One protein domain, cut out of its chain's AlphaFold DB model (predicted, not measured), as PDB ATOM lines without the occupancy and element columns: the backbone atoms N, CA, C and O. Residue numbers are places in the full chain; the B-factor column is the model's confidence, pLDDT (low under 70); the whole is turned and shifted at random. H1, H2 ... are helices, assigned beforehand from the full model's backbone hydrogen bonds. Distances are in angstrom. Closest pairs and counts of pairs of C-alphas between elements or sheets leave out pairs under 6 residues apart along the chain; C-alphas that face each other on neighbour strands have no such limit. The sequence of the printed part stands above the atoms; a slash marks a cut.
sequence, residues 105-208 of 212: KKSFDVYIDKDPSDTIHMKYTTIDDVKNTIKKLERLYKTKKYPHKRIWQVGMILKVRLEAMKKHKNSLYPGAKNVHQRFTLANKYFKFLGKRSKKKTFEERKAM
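This is residues 105 to 208 of the 212 residues of an uncharacterized protein of viral metagenome (UniProt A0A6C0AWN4). Three long helices, H1, H2 and H3, stand side by side as an up-and-down bundle, their centres making a triangle, and the short helix H4 sits near one end of it, close to the last residues of H1 and H3. A long tail without a named element leads into H1, and its residues 106 to 112 stick out from the bundle and stand free. The printed part has 104 residues with four named helices, in the order H1, H2, H3, H4, and no named strand; 61 of these residues are in the helices, and the class is all helix. The whole is compact, with a radius of gyration of the C-alphas of 14.9 A, and the C-alphas span 44 by 37 by 20 A along their three main axes, an outline that is only just flat.

Start at C-alpha 105 at (42.261, -71.086, 12.241), where the printed part begins. Residues 105 to 126 form no named element, and their C-alphas lie 8 to 26 A from the mean of all C-alphas. Then find C-alpha 127 at (40.623, -40.639, -5.375), where H1 begins; it holds residues 127 to 142 and is 22.8 A long from first to last C-alpha, with z rising to 17.320 at C-alpha 142. Next comes H2, residues 148 to 167, the longest helix with 20 residues and 28.3 A; watch z fall from 15.332 at C-alpha 148 to -12.504 at C-alpha 167. H3, residues 179 to 197, is 27.0 A long, and along it z climbs again, from -10.655 at C-alpha 179 to 14.499 at C-alpha 197. The last helix is H4, residues 202 to 207, which measures 8.6 A and ends with C-alpha 207 at (49.228, -36.837, 18.298).

Begin with the bundle of H1, H2 and H3, which is up and down, each helix running against the one before it in the chain. H1 and H2 form a helical hairpin, running opposite ways at a shallow tilt of 14 degrees. They only just touch, with 3 pairs of C-alphas within 8 A, through residues 137 to 141 of H1 and 148 to 151 of H2 alone; the closest C-alphas are those of Leu 137 and Ile 151, 6.4 A apart. H2 and H3 form a second helical hairpin and touch with 23 such pairs. Look for their closest C-alphas at Leu 162 and Phe 183, 5.1 A apart; the two helices run opposite ways at a shallow tilt of 27 degrees. H1 and H3 run the same way at a shallow tilt of 15 degrees. They touch through residues 127 to 134 of H1 and 181 to 189 of H3 alone, and their closest C-alphas, those of Ile 127 and Arg 182, are 5.4 A apart. Now turn to H4, which is close to H3 but not clearly touching it: the closest C-alphas, those of Arg 196 and Arg 205, are 5.5 A apart, and the tilt is a steep 48 degrees. H4 is also close to H1 but not clearly touching it, with the C-alphas of Lys 142 and Lys 206 closest at 6.0 A. H2 and H4 are apart. In H1, H2, H3 and H4 every O i to N i+4 pair of the backbone is within hydrogen-bond range.

The two C-alphas farthest apart are those of Ser 171 and Glu 203, at 44.6 A, while the first and last printed C-alphas, of Lys 105 and Met 208, are 34.6 A apart. The printed part has no cut. The link from H2 to H3, with 11 residues between them, is long; those from H1 to H2 and from H3 to H4 are tight. Check the B-factor column at residues 105 to 118: these 14 residues have a pLDDT under 70, while the mean of the printed part is 89.5.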
ATOM      1  N   LYS A 105      40.792 -71.025  12.130       59.12
ATOM      2  CA  LYS A 105      42.261 -71.086  12.241       59.12
ATOM      3  C   LYS A 105      42.864 -72.227  11.422       59.12
ATOM      4  O   LYS A 105      44.012 -72.105  11.006       59.12
ATOM      5  N   LYS A 106      42.094 -73.289  11.160       62.97
ATOM      6  CA  LYS A 106      42.474 -74.402  10.272       62.97
ATOM      7  C   LYS A 106      42.275 -74.080   8.792       62.97
ATOM      8  O   LYS A 106      42.686 -74.868   7.941       62.97
ATOM      9  N   SER A 107      41.654 -72.942   8.478       57.16
ATOM     10  CA  SER A 107      41.474 -72.511   7.097       57.16
ATOM     11  C   SER A 107      42.801 -72.006   6.537       57.16
ATOM     12  O   SER A 107      43.460 -71.154   7.129       57.16
ATOM     13  N   PHE A 108      43.210 -72.555   5.395       51.94
ATOM     14  CA  PHE A 108      44.535 -72.316   4.806       51.94
ATOM     15  C   PHE A 108      44.637 -70.970   4.062       51.94
ATOM     16  O   PHE A 108      45.702 -70.605   3.567       51.94
ATOM     17  N   ASP A 109      43.526 -70.241   3.937       54.47
ATOM     18  CA  ASP A 109      43.466 -68.982   3.204       54.47
ATOM     19  C   ASP A 109      43.809 -67.798   4.116       54.47
ATOM     20  O   ASP A 109      43.123 -67.499   5.095       54.47
ATOM     21  N   VAL A 110      44.887 -67.104   3.750       51.72
ATOM     22  CA  VAL A 110      45.419 -65.906   4.415       51.72
ATOM     23  C   VAL A 110      44.397 -64.755   4.437       51.72
ATOM     24  O   VAL A 110      44.536 -63.839   5.247       51.72
ATOM     25  N   TYR A 111      43.367 -64.798   3.580       51.41
ATOM     26  CA  TYR A 111      42.369 -63.739   3.402       51.41
ATOM     27  C   TYR A 111      40.957 -64.084   3.898       51.41
ATOM     28  O   TYR A 111      40.033 -63.307   3.653       51.41
ATOM     29  N   ILE A 112      40.767 -65.206   4.600       52.66
ATOM     30  CA  ILE A 112      39.489 -65.509   5.260       52.66
ATOM     31  C   ILE A 112      39.440 -64.776   6.603       52.66
ATOM     32  O   ILE A 112      40.268 -65.020   7.487       52.66
ATOM     33  N   ASP A 113      38.468 -63.870   6.750       50.38
ATOM     34  CA  ASP A 113      38.205 -63.193   8.020       50.38
ATOM     35  C   ASP A 113      37.760 -64.224   9.062       50.38
ATOM     36  O   ASP A 113      36.796 -64.964   8.870       50.38
ATOM     37  N   LYS A 114      38.514 -64.292  10.161       57.09
ATOM     38  CA  LYS A 114      38.271 -65.217  11.279       57.09
ATOM     39  C   LYS A 114      37.144 -64.730  12.197       57.09
ATOM     40  O   LYS A 114      36.645 -65.518  12.989       57.09
ATOM     41  N   ASP A 115      36.764 -63.460  12.057       62.03
ATOM     42  CA  ASP A 115      35.626 -62.812  12.700       62.03
ATOM     43  C   ASP A 115      35.145 -61.646  11.799       62.03
ATOM     44  O   ASP A 115      35.917 -60.714  11.555       62.03
ATOM     45  N   PRO A 116      33.903 -61.670  11.280       64.56
ATOM     46  CA  PRO A 116      33.369 -60.613  10.416       64.56
ATOM     47  C   PRO A 116      33.223 -59.247  11.115       64.56
ATOM     48  O   PRO A 116      33.077 -58.227  10.440       64.56
ATOM     49  N   SER A 117      33.278 -59.186  12.451       66.94
ATOM     50  CA  SER A 117      33.231 -57.925  13.206       66.94
ATOM     51  C   SER A 117      34.526 -57.094  13.094       66.94
ATOM     52  O   SER A 117      34.505 -55.867  13.243       66.94
ATOM     53  N   ASP A 118      35.654 -57.732  12.757       68.81
ATOM     54  CA  ASP A 118      36.961 -57.079  12.586       68.81
ATOM     55  C   ASP A 118      37.154 -56.534  11.150       68.81
ATOM     56  O   ASP A 118      38.151 -55.871  10.836       68.81
ATOM     57  N   THR A 119      36.208 -56.776  10.236       79.88
ATOM     58  CA  THR A 119      36.303 -56.335   8.839       79.88
ATOM     59  C   THR A 119      36.058 -54.828   8.705       79.88
ATOM     60  O   THR A 119      34.933 -54.330   8.765       79.88
ATOM     61  N   ILE A 120      37.107 -54.054   8.416       83.94
ATOM     62  CA  ILE A 120      36.962 -52.629   8.084       83.94
ATOM     63  C   ILE A 120      36.701 -52.487   6.581       83.94
ATOM     64  O   ILE A 120      37.625 -52.542   5.769       83.94
ATOM     65  N   HIS A 121      35.442 -52.242   6.199       87.50
ATOM     66  CA  HIS A 121      35.104 -51.997   4.794       87.50
ATOM     67  C   HIS A 121      35.879 -50.792   4.234       87.50
ATOM     68  O   HIS A 121      35.805 -49.681   4.784       87.50
ATOM     69  N   MET A 122      36.535 -51.006   3.090       88.31
ATOM     70  CA  MET A 122      37.418 -50.065   2.403       88.31
ATOM     71  C   MET A 122      36.999 -49.872   0.941       88.31
ATOM     72  O   MET A 122      36.913 -50.841   0.190       88.31
ATOM     73  N   LYS A 123      36.812 -48.614   0.523       92.25
ATOM     74  CA  LYS A 123      36.597 -48.239  -0.883       92.25
ATOM     75  C   LYS A 123      37.874 -47.612  -1.447       92.25
ATOM     76  O   LYS A 123      38.557 -46.867  -0.754       92.25
ATOM     77  N   TYR A 124      38.213 -47.918  -2.696       94.38
ATOM     78  CA  TYR A 124      39.424 -47.397  -3.357       94.38
ATOM     79  C   TYR A 124      39.220 -47.171  -4.868       94.38
ATOM     80  O   TYR A 124      40.172 -47.125  -5.653       94.38
ATOM     81  N   THR A 125      37.957 -47.037  -5.279       92.19
ATOM     82  CA  THR A 125      37.530 -46.957  -6.682       92.19
ATOM     83  C   THR A 125      37.704 -45.567  -7.277       92.19
ATOM     84  O   THR A 125      37.771 -45.448  -8.498       92.19
ATOM     85  N   THR A 126      37.828 -44.529  -6.458       95.50
ATOM     86  CA  THR A 126      38.110 -43.142  -6.853       95.50
ATOM     87  C   THR A 126      39.183 -42.539  -5.943       95.50
ATOM     88  O   THR A 126      39.593 -43.156  -4.960       95.50
ATOM     89  N   ILE A 127      39.690 -41.345  -6.270       95.88
ATOM     90  CA  ILE A 127      40.623 -40.639  -5.375       95.88
ATOM     91  C   ILE A 127      39.921 -40.290  -4.060       95.88
ATOM     92  O   ILE A 127      40.497 -40.490  -2.991       95.88
ATOM     93  N   ASP A 128      38.676 -39.823  -4.132       96.12
ATOM     94  CA  ASP A 128      37.915 -39.424  -2.951       96.12
ATOM     95  C   ASP A 128      37.566 -40.621  -2.067       96.12
ATOM     96  O   ASP A 128      37.663 -40.516  -0.848       96.12
ATOM     97  N   ASP A 129      37.313 -41.799  -2.645       95.88
ATOM     98  CA  ASP A 129      37.188 -43.041  -1.872       95.88
ATOM     99  C   ASP A 129      38.450 -43.346  -1.058       95.88
ATOM    100  O   ASP A 129      38.361 -43.751   0.104       95.88
ATOM    101  N   VAL A 130      39.635 -43.144  -1.647       96.44
ATOM    102  CA  VAL A 130      40.910 -43.360  -0.950       96.44
ATOM    103  C   VAL A 130      41.075 -42.333   0.172       96.44
ATOM    104  O   VAL A 130      41.402 -42.718   1.297       96.44
ATOM    105  N   LYS A 131      40.784 -41.050  -0.083       97.50
ATOM    106  CA  LYS A 131      40.804 -39.991   0.942       97.50
ATOM    107  C   LYS A 131      39.851 -40.312   2.095       97.50
ATOM    108  O   LYS A 131      40.248 -40.263   3.258       97.50
ATOM    109  N   ASN A 132      38.615 -40.687   1.782       97.25
ATOM    110  CA  ASN A 132      37.577 -41.002   2.760       97.25
ATOM    111  C   ASN A 132      37.909 -42.266   3.556       97.25
ATOM    112  O   ASN A 132      37.718 -42.295   4.772       97.25
ATOM    113  N   THR A 133      38.480 -43.283   2.911       96.75
ATOM    114  CA  THR A 133      39.005 -44.472   3.593       96.75
ATOM    115  C   THR A 133      40.104 -44.098   4.581       96.75
ATOM    116  O   THR A 133      40.053 -44.537   5.727       96.75
ATOM    117  N   ILE A 134      41.076 -43.274   4.182       97.12
ATOM    118  CA  ILE A 134      42.160 -42.834   5.073       97.12
ATOM    119  C   ILE A 134      41.593 -42.058   6.268       97.12
ATOM    120  O   ILE A 134      41.907 -42.390   7.409       97.12
ATOM    121  N   LYS A 135      40.684 -41.099   6.035       96.88
ATOM    122  CA  LYS A 135      39.991 -40.364   7.110       96.88
ATOM    123  C   LYS A 135      39.248 -41.307   8.061       96.88
ATOM    124  O   LYS A 135      39.335 -41.158   9.278       96.88
ATOM    125  N   LYS A 136      38.548 -42.312   7.521       96.38
ATOM    126  CA  LYS A 136      37.849 -43.337   8.307       96.38
ATOM    127  C   LYS A 136      38.826 -44.134   9.174       96.38
ATOM    128  O   LYS A 136      38.542 -44.324  10.352       96.38
ATOM    129  N   LEU A 137      39.957 -44.576   8.620       96.31
ATOM    130  CA  LEU A 137      40.988 -45.316   9.355       96.31
ATOM    131  C   LEU A 137      41.602 -44.477  10.481       96.31
ATOM    132  O   LEU A 137      41.733 -44.969  11.600       96.31
ATOM    133  N   GLU A 138      41.908 -43.209  10.215       96.75
ATOM    134  CA  GLU A 138      42.416 -42.281  11.228       96.75
ATOM    135  C   GLU A 138      41.409 -42.073  12.361       96.75
ATOM    136  O   GLU A 138      41.775 -42.153  13.532       96.75
ATOM    137  N   ARG A 139      40.124 -41.883  12.036       96.00
ATOM    138  CA  ARG A 139      39.063 -41.775  13.045       96.00
ATOM    139  C   ARG A 139      38.995 -43.034  13.908       96.00
ATOM    140  O   ARG A 139      39.049 -42.930  15.126       96.00
ATOM    141  N   LEU A 140      38.928 -44.207  13.279       95.81
ATOM    142  CA  LEU A 140      38.847 -45.503  13.962       95.81
ATOM    143  C   LEU A 140      40.028 -45.753  14.908       95.81
ATOM    144  O   LEU A 140      39.849 -46.316  15.988       95.81
ATOM    145  N   TYR A 141      41.225 -45.328  14.505       95.31
ATOM    146  CA  TYR A 141      42.409 -45.390  15.347       95.31
ATOM    147  C   TYR A 141      42.306 -44.441  16.550       95.31
ATOM    148  O   TYR A 141      42.486 -44.850  17.697       95.31
ATOM    149  N   LYS A 142      41.991 -43.164  16.294       95.12
ATOM    150  CA  LYS A 142      41.964 -42.112  17.320       95.12
ATOM    151  C   LYS A 142      40.857 -42.312  18.356       95.12
ATOM    152  O   LYS A 142      41.058 -41.939  19.509       95.12
ATOM    153  N   THR A 143      39.745 -42.946  17.979       95.69
ATOM    154  CA  THR A 143      38.663 -43.340  18.898       95.69
ATOM    155  C   THR A 143      38.948 -44.647  19.645       95.69
ATOM    156  O   THR A 143      38.039 -45.189  20.260       95.69
ATOM    157  N   LYS A 144      40.171 -45.199  19.561       94.50
ATOM    158  CA  LYS A 144      40.578 -46.477  20.178       94.50
ATOM    159  C   LYS A 144      39.749 -47.696  19.734       94.50
ATOM    160  O   LYS A 144      39.881 -48.760  20.328       94.50
ATOM    161  N   LYS A 145      38.950 -47.586  18.663       93.62
ATOM    162  CA  LYS A 145      38.099 -48.688  18.182       93.62
ATOM    163  C   LYS A 145      38.924 -49.841  17.612       93.62
ATOM    164  O   LYS A 145      38.541 -50.993  17.761       93.62
ATOM    165  N   TYR A 146      40.053 -49.533  16.972       93.00
ATOM    166  CA  TYR A 146      40.992 -50.544  16.488       93.00
ATOM    167  C   TYR A 146      42.434 -50.201  16.878       93.00
ATOM    168  O   TYR A 146      42.828 -49.030  16.830       93.00
ATOM    169  N   PRO A 147      43.264 -51.211  17.201       93.50
ATOM    170  CA  PRO A 147      44.670 -50.993  17.500       93.50
ATOM    171  C   PRO A 147      45.434 -50.560  16.244       93.50
ATOM    172  O   PRO A 147      45.100 -50.943  15.119       93.50
ATOM    173  N   HIS A 148      46.544 -49.841  16.437       93.94
ATOM    174  CA  HIS A 148      47.407 -49.389  15.332       93.94
ATOM    175  C   HIS A 148      47.844 -50.539  14.413       93.94
ATOM    176  O   HIS A 148      47.880 -50.375  13.199       93.94
ATOM    177  N   LYS A 149      48.100 -51.733  14.968       92.00
ATOM    178  CA  LYS A 149      48.443 -52.939  14.196       92.00
ATOM    179  C   LYS A 149      47.389 -53.266  13.129       92.00
ATOM    180  O   LYS A 149      47.757 -53.541  11.990       92.00
ATOM    181  N   ARG A 150      46.099 -53.197  13.475       92.69
ATOM    182  CA  ARG A 150      44.994 -53.486  12.546       92.69
ATOM    183  C   ARG A 150      44.885 -52.409  11.469       92.69
ATOM    184  O   ARG A 150      44.790 -52.720  10.286       92.69
ATOM    185  N   ILE A 151      45.004 -51.143  11.861       94.75
ATOM    186  CA  ILE A 151      45.007 -50.004  10.931       94.75
ATOM    187  C   ILE A 151      46.182 -50.092   9.949       94.75
ATOM    188  O   ILE A 151      46.010 -49.864   8.751       94.75
ATOM    189  N   TRP A 152      47.359 -50.496  10.431       95.06
ATOM    190  CA  TRP A 152      48.550 -50.726   9.617       95.06
ATOM    191  C   TRP A 152      48.358 -51.862   8.608       95.06
ATOM    192  O   TRP A 152      48.680 -51.688   7.434       95.06
ATOM    193  N   GLN A 153      47.763 -52.988   9.022       92.50
ATOM    194  CA  GLN A 153      47.419 -54.094   8.120       92.50
ATOM    195  C   GLN A 153      46.469 -53.646   7.003       92.50
ATOM    196  O   GLN A 153      46.722 -53.924   5.831       92.50
ATOM    197  N   VAL A 154      45.407 -52.905   7.336       93.50
ATOM    198  CA  VAL A 154      44.461 -52.394   6.331       93.50
ATOM    199  C   VAL A 154      45.142 -51.387   5.396       93.50
ATOM    200  O   VAL A 154      44.960 -51.459   4.181       93.50
ATOM    201  N   GLY A 155      45.997 -50.507   5.926       95.38
ATOM    202  CA  GLY A 155      46.816 -49.593   5.123       95.38
ATOM    203  C   GLY A 155      47.768 -50.320   4.164       95.38
ATOM    204  O   GLY A 155      47.917 -49.912   3.011       95.38
ATOM    205  N   MET A 156      48.359 -51.436   4.598       94.75
ATOM    206  CA  MET A 156      49.193 -52.298   3.755       94.75
ATOM    207  C   MET A 156      48.380 -52.918   2.611       94.75
ATOM    208  O   MET A 156      48.801 -52.850   1.456       94.75
ATOM    209  N   ILE A 157      47.198 -53.471   2.908       93.44
ATOM    210  CA  ILE A 157      46.300 -54.056   1.897       93.44
ATOM    211  C   ILE A 157      45.885 -52.997   0.868       93.44
ATOM    212  O   ILE A 157      45.930 -53.266  -0.334       93.44
ATOM    213  N   LEU A 158      45.529 -51.787   1.317       95.50
ATOM    214  CA  LEU A 158      45.191 -50.663   0.439       95.50
ATOM    215  C   LEU A 158      46.331 -50.351  -0.540       95.50
ATOM    216  O   LEU A 158      46.102 -50.261  -1.747       95.50
ATOM    217  N   LYS A 159      47.565 -50.235  -0.028       95.81
ATOM    218  CA  LYS A 159      48.761 -49.968  -0.838       95.81
ATOM    219  C   LYS A 159      49.005 -51.074  -1.861       95.81
ATOM    220  O   LYS A 159      49.188 -50.765  -3.033       95.81
ATOM    221  N   VAL A 160      48.992 -52.340  -1.441       96.25
ATOM    222  CA  VAL A 160      49.284 -53.491  -2.316       96.25
ATOM    223  C   VAL A 160      48.244 -53.625  -3.428       96.25
ATOM    224  O   VAL A 160      48.606 -53.837  -4.585       96.25
ATOM    225  N   ARG A 161      46.954 -53.439  -3.117       94.75
ATOM    226  CA  ARG A 161      45.885 -53.474  -4.129       94.75
ATOM    227  C   ARG A 161      46.071 -52.384  -5.182       94.75
ATOM    228  O   ARG A 161      46.052 -52.676  -6.374       94.75
ATOM    229  N   LEU A 162      46.309 -51.145  -4.751       95.81
ATOM    230  CA  LEU A 162      46.524 -50.024  -5.669       95.81
ATOM    231  C   LEU A 162      47.837 -50.146  -6.459       95.81
ATOM    232  O   LEU A 162      47.899 -49.717  -7.609       95.81
ATOM    233  N   GLU A 163      48.868 -50.769  -5.890       95.88
ATOM    234  CA  GLU A 163      50.123 -51.073  -6.585       95.88
ATOM    235  C   GLU A 163      49.927 -52.099  -7.702       95.88
ATOM    236  O   GLU A 163      50.375 -51.881  -8.828       95.88
ATOM    237  N   ALA A 164      49.209 -53.188  -7.417       94.94
ATOM    238  CA  ALA A 164      48.864 -54.196  -8.413       94.94
ATOM    239  C   ALA A 164      48.009 -53.594  -9.538       94.94
ATOM    240  O   ALA A 164      48.280 -53.833 -10.716       94.94
ATOM    241  N   MET A 165      47.032 -52.746  -9.190       92.69
ATOM    242  CA  MET A 165      46.247 -51.999 -10.176       92.69
ATOM    243  C   MET A 165      47.126 -51.098 -11.042       92.69
ATOM    244  O   MET A 165      46.955 -51.078 -12.257       92.69
ATOM    245  N   LYS A 166      48.085 -50.378 -10.446       94.69
ATOM    246  CA  LYS A 166      49.024 -49.522 -11.183       94.69
ATOM    247  C   LYS A 166      49.886 -50.339 -12.147       94.69
ATOM    248  O   LYS A 166      50.017 -49.953 -13.304       94.69
ATOM    249  N   LYS A 167      50.437 -51.471 -11.695       94.75
ATOM    250  CA  LYS A 167      51.290 -52.358 -12.504       94.75
ATOM    251  C   LYS A 167      50.545 -52.961 -13.696       94.75
ATOM    252  O   LYS A 167      51.111 -53.078 -14.776       94.75
ATOM    253  N   HIS A 168      49.277 -53.319 -13.508       93.62
ATOM    254  CA  HIS A 168      48.449 -53.980 -14.521       93.62
ATOM    255  C   HIS A 168      47.383 -53.059 -15.129       93.62
ATOM    256  O   HIS A 168      46.383 -53.538 -15.665       93.62
ATOM    257  N   LYS A 169      47.585 -51.737 -15.066       91.56
ATOM    258  CA  LYS A 169      46.607 -50.741 -15.528       91.56
ATOM    259  C   LYS A 169      46.235 -50.938 -16.997       91.56
ATOM    260  O   LYS A 169      45.064 -50.872 -17.335       91.56
ATOM    261  N   ASN A 170      47.205 -51.242 -17.855       90.31
ATOM    262  CA  ASN A 170      46.957 -51.395 -19.292       90.31
ATOM    263  C   ASN A 170      46.333 -52.753 -19.671       90.31
ATOM    264  O   ASN A 170      45.692 -52.838 -20.709       90.31
ATOM    265  N   SER A 171      46.508 -53.806 -18.859       92.81
ATOM    266  CA  SER A 171      46.051 -55.164 -19.197       92.81
ATOM    267  C   SER A 171      44.761 -55.578 -18.490       92.81
ATOM    268  O   SER A 171      43.873 -56.139 -19.117       92.81
ATOM    269  N   LEU A 172      44.656 -55.325 -17.181       88.94
ATOM    270  CA  LEU A 172      43.537 -55.780 -16.347       88.94
ATOM    271  C   LEU A 172      42.576 -54.649 -15.965       88.94
ATOM    272  O   LEU A 172      41.425 -54.920 -15.639       88.94
ATOM    273  N   TYR A 173      43.032 -53.391 -15.992       88.19
ATOM    274  CA  TYR A 173      42.249 -52.240 -15.525       88.19
ATOM    275  C   TYR A 173      42.237 -51.057 -16.513       88.19
ATOM    276  O   TYR A 173      42.492 -49.923 -16.094       88.19
ATOM    277  N   PRO A 174      41.930 -51.271 -17.810       89.38
ATOM    278  CA  PRO A 174      42.050 -50.227 -18.833       89.38
ATOM    279  C   PRO A 174      41.169 -48.996 -18.555       89.38
ATOM    280  O   PRO A 174      41.589 -47.873 -18.819       89.38
ATOM    281  N   GLY A 175      39.990 -49.181 -17.949       89.00
ATOM    282  CA  GLY A 175      39.059 -48.095 -17.611       89.00
ATOM    283  C   GLY A 175      39.350 -47.358 -16.296       89.00
ATOM    284  O   GLY A 175      38.627 -46.429 -15.933       89.00
ATOM    285  N   ALA A 176      40.375 -47.757 -15.538       90.06
ATOM    286  CA  ALA A 176      40.645 -47.159 -14.237       90.06
ATOM    287  C   ALA A 176      41.326 -45.783 -14.380       90.06
ATOM    288  O   ALA A 176      42.455 -45.661 -14.857       90.06
ATOM    289  N   LYS A 177      40.643 -44.730 -13.914       91.81
ATOM    290  CA  LYS A 177      41.129 -43.340 -13.960       91.81
ATOM    291  C   LYS A 177      42.015 -43.007 -12.756       91.81
ATOM    292  O   LYS A 177      41.761 -43.471 -11.650       91.81
ATOM    293  N   ASN A 178      43.031 -42.163 -12.929       93.62
ATOM    294  CA  ASN A 178      43.861 -41.622 -11.836       93.62
ATOM    295  C   ASN A 178      44.532 -42.671 -10.924       93.62
ATOM    296  O   ASN A 178      44.811 -42.407  -9.754       93.62
ATOM    297  N   VAL A 179      44.809 -43.871 -11.442       93.50
ATOM    298  CA  VAL A 179      45.376 -44.985 -10.655       93.50
ATOM    299  C   VAL A 179      46.700 -44.598  -9.996       93.50
ATOM    300  O   VAL A 179      46.945 -44.948  -8.843       93.50
ATOM    301  N   HIS A 180      47.531 -43.821 -10.699       95.25
ATOM    302  CA  HIS A 180      48.798 -43.342 -10.159       95.25
ATOM    303  C   HIS A 180      48.594 -42.468  -8.913       95.25
ATOM    304  O   HIS A 180      49.200 -42.741  -7.882       95.25
ATOM    305  N   GLN A 181      47.708 -41.467  -8.974       96.00
ATOM    306  CA  GLN A 181      47.433 -40.559  -7.853       96.00
ATOM    307  C   GLN A 181      46.867 -41.307  -6.639       96.00
ATOM    308  O   GLN A 181      47.312 -41.086  -5.513       96.00
ATOM    309  N   ARG A 182      45.947 -42.257  -6.866       96.44
ATOM    310  CA  ARG A 182      45.399 -43.122  -5.804       96.44
ATOM    311  C   ARG A 182      46.498 -43.902  -5.095       96.44
ATOM    312  O   ARG A 182      46.564 -43.901  -3.868       96.44
ATOM    313  N   PHE A 183      47.366 -44.556  -5.870       97.38
ATOM    314  CA  PHE A 183      48.494 -45.307  -5.330       97.38
ATOM    315  C   PHE A 183      49.446 -44.400  -4.546       97.38
ATOM    316  O   PHE A 183      49.842 -44.754  -3.437       97.38
ATOM    317  N   THR A 184      49.786 -43.228  -5.081       97.19
ATOM    318  CA  THR A 184      50.684 -42.274  -4.420       97.19
ATOM    319  C   THR A 184      50.135 -41.836  -3.064       97.19
ATOM    320  O   THR A 184      50.869 -41.882  -2.075       97.19
ATOM    321  N   LEU A 185      48.839 -41.514  -2.978       97.44
ATOM    322  CA  LEU A 185      48.182 -41.152  -1.721       97.44
ATOM    323  C   LEU A 185      48.202 -42.307  -0.704       97.44
ATOM    324  O   LEU A 185      48.612 -42.120   0.443       97.44
ATOM    325  N   ALA A 186      47.831 -43.516  -1.129       97.00
ATOM    326  CA  ALA A 186      47.857 -44.696  -0.266       97.00
ATOM    327  C   ALA A 186      49.277 -45.041   0.218       97.00
ATOM    328  O   ALA A 186      49.474 -45.390   1.380       97.00
ATOM    329  N   ASN A 187      50.283 -44.899  -0.647       97.75
ATOM    330  CA  ASN A 187      51.682 -45.137  -0.306       97.75
ATOM    331  C   ASN A 187      52.215 -44.090   0.686       97.75
ATOM    332  O   ASN A 187      52.924 -44.444   1.628       97.75
ATOM    333  N   LYS A 188      51.845 -42.810   0.522       98.06
ATOM    334  CA  LYS A 188      52.166 -41.727   1.471       98.06
ATOM    335  C   LYS A 188      51.607 -42.052   2.859       98.06
ATOM    336  O   LYS A 188      52.339 -41.988   3.846       98.06
ATOM    337  N   TYR A 189      50.348 -42.485   2.919       98.12
ATOM    338  CA  TYR A 189      49.701 -42.896   4.162       98.12
ATOM    339  C   TYR A 189      50.351 -44.137   4.791       98.12
ATOM    340  O   TYR A 189      50.658 -44.138   5.980       98.12
ATOM    341  N   PHE A 190      50.658 -45.172   4.004       97.69
ATOM    342  CA  PHE A 190      51.336 -46.370   4.509       97.69
ATOM    343  C   PHE A 190      52.709 -46.051   5.124       97.69
ATOM    344  O   PHE A 190      53.024 -46.512   6.224       97.69
ATOM    345  N   LYS A 191      53.509 -45.196   4.472       97.81
ATOM    346  CA  LYS A 191      54.788 -44.719   5.024       97.81
ATOM    347  C   LYS A 191      54.594 -43.947   6.331       97.81
ATOM    348  O   LYS A 191      55.371 -44.131   7.267       97.81
ATOM    349  N   PHE A 192      53.560 -43.112   6.413       98.06
ATOM    350  CA  PHE A 192      53.201 -42.407   7.642       98.06
ATOM    351  C   PHE A 192      52.851 -43.378   8.779       98.06
ATOM    352  O   PHE A 192      53.398 -43.248   9.874       98.06
ATOM    353  N   LEU A 193      52.040 -44.408   8.514       97.25
ATOM    354  CA  LEU A 193      51.736 -45.447   9.501       97.25
ATOM    355  C   LEU A 193      52.997 -46.193   9.957       97.25
ATOM    356  O   LEU A 193      53.118 -46.506  11.138       97.25
ATOM    357  N   GLY A 194      53.951 -46.430   9.053       96.50
ATOM    358  CA  GLY A 194      55.263 -46.990   9.389       96.50
ATOM    359  C   GLY A 194      56.071 -46.102  10.341       96.50
ATOM    360  O   GLY A 194      56.645 -46.607  11.304       96.50
ATOM    361  N   LYS A 195      56.073 -44.777  10.134       97.06
ATOM    362  CA  LYS A 195      56.676 -43.821  11.083       97.06
ATOM    363  C   LYS A 195      55.957 -43.850  12.433       97.06
ATOM    364  O   LYS A 195      56.620 -43.892  13.466       97.06
ATOM    365  N   ARG A 196      54.621 -43.895  12.427       96.31
ATOM    366  CA  ARG A 196      53.798 -43.983  13.643       96.31
ATOM    367  C   ARG A 196      54.106 -45.245  14.453       96.31
ATOM    368  O   ARG A 196      54.193 -45.167  15.672       96.31
ATOM    369  N   SER A 197      54.369 -46.381  13.806       94.31
ATOM    370  CA  SER A 197      54.730 -47.630  14.499       94.31
ATOM    371  C   SER A 197      55.992 -47.522  15.363       94.31
ATOM    372  O   SER A 197      56.126 -48.289  16.311       94.31
ATOM    373  N   LYS A 198      56.899 -46.579  15.067       95.25
ATOM    374  CA  LYS A 198      58.149 -46.383  15.824       95.25
ATOM    375  C   LYS A 198      57.946 -45.691  17.177       95.25
ATOM    376  O   LYS A 198      58.820 -45.778  18.030       95.25
ATOM    377  N   LYS A 199      56.826 -44.992  17.371       95.56
ATOM    378  CA  LYS A 199      56.478 -44.364  18.655       95.56
ATOM    379  C   LYS A 199      56.036 -45.427  19.657       95.56
ATOM    380  O   LYS A 199      55.423 -46.420  19.249       95.56
ATOM    381  N   LYS A 200      56.350 -45.238  20.940       92.38
ATOM    382  CA  LYS A 200      56.141 -46.266  21.971       92.38
ATOM    383  C   LYS A 200      54.732 -46.184  22.542       92.38
ATOM    384  O   LYS A 200      54.058 -47.210  22.634       92.38
ATOM    385  N   THR A 201      54.263 -44.979  22.855       95.38
ATOM    386  CA  THR A 201      52.979 -44.793  23.537       95.38
ATOM    387  C   THR A 201      51.836 -44.548  22.553       95.38
ATOM    388  O   THR A 201      52.028 -44.145  21.402       95.38
ATOM    389  N   PHE A 202      50.609 -44.826  22.993       94.69
ATOM    390  CA  PHE A 202      49.420 -44.542  22.192       94.69
ATOM    391  C   PHE A 202      49.219 -43.033  21.991       94.69
ATOM    392  O   PHE A 202      48.892 -42.623  20.879       94.69
ATOM    393  N   GLU A 203      49.465 -42.214  23.016       94.69
ATOM    394  CA  GLU A 203      49.270 -40.760  22.937       94.69
ATOM    395  C   GLU A 203      50.249 -40.101  21.954       94.69
ATOM    396  O   GLU A 203      49.823 -39.330  21.095       94.69
ATOM    397  N   GLU A 204      51.526 -40.512  21.945       95.50
ATOM    398  CA  GLU A 204      52.502 -40.076  20.931       95.50
ATOM    399  C   GLU A 204      52.032 -40.392  19.507       95.50
ATOM    400  O   GLU A 204      52.145 -39.579  18.589       95.50
ATOM    401  N   ARG A 205      51.501 -41.602  19.302       94.88
ATOM    402  CA  ARG A 205      51.004 -42.044  17.995       94.88
ATOM    403  C   ARG A 205      49.735 -41.299  17.581       94.88
ATOM    404  O   ARG A 205      49.575 -41.005  16.394       94.88
ATOM    405  N   LYS A 206      48.839 -41.021  18.532       94.19
ATOM    406  CA  LYS A 206      47.572 -40.304  18.333       94.19
ATOM    407  C   LYS A 206      47.799 -38.830  17.994       94.19
ATOM    408  O   LYS A 206      47.066 -38.301  17.156       94.19
ATOM    409  N   ALA A 207      48.822 -38.211  18.583       95.31
ATOM    410  CA  ALA A 207      49.228 -36.837  18.298       95.31
ATOM    411  C   ALA A 207      49.709 -36.647  16.847       95.31
ATOM    412  O   ALA A 207      49.537 -35.579  16.270       95.31
ATOM    413  N   MET A 208      50.255 -37.691  16.211       95.94
ATOM    414  CA  MET A 208      50.646 -37.624  14.800       95.94
ATOM    415  C   MET A 208      49.420 -37.483  13.888       95.94
ATOM    416  O   MET A 208      48.542 -38.353  13.874       95.94
TER     417      MET A 208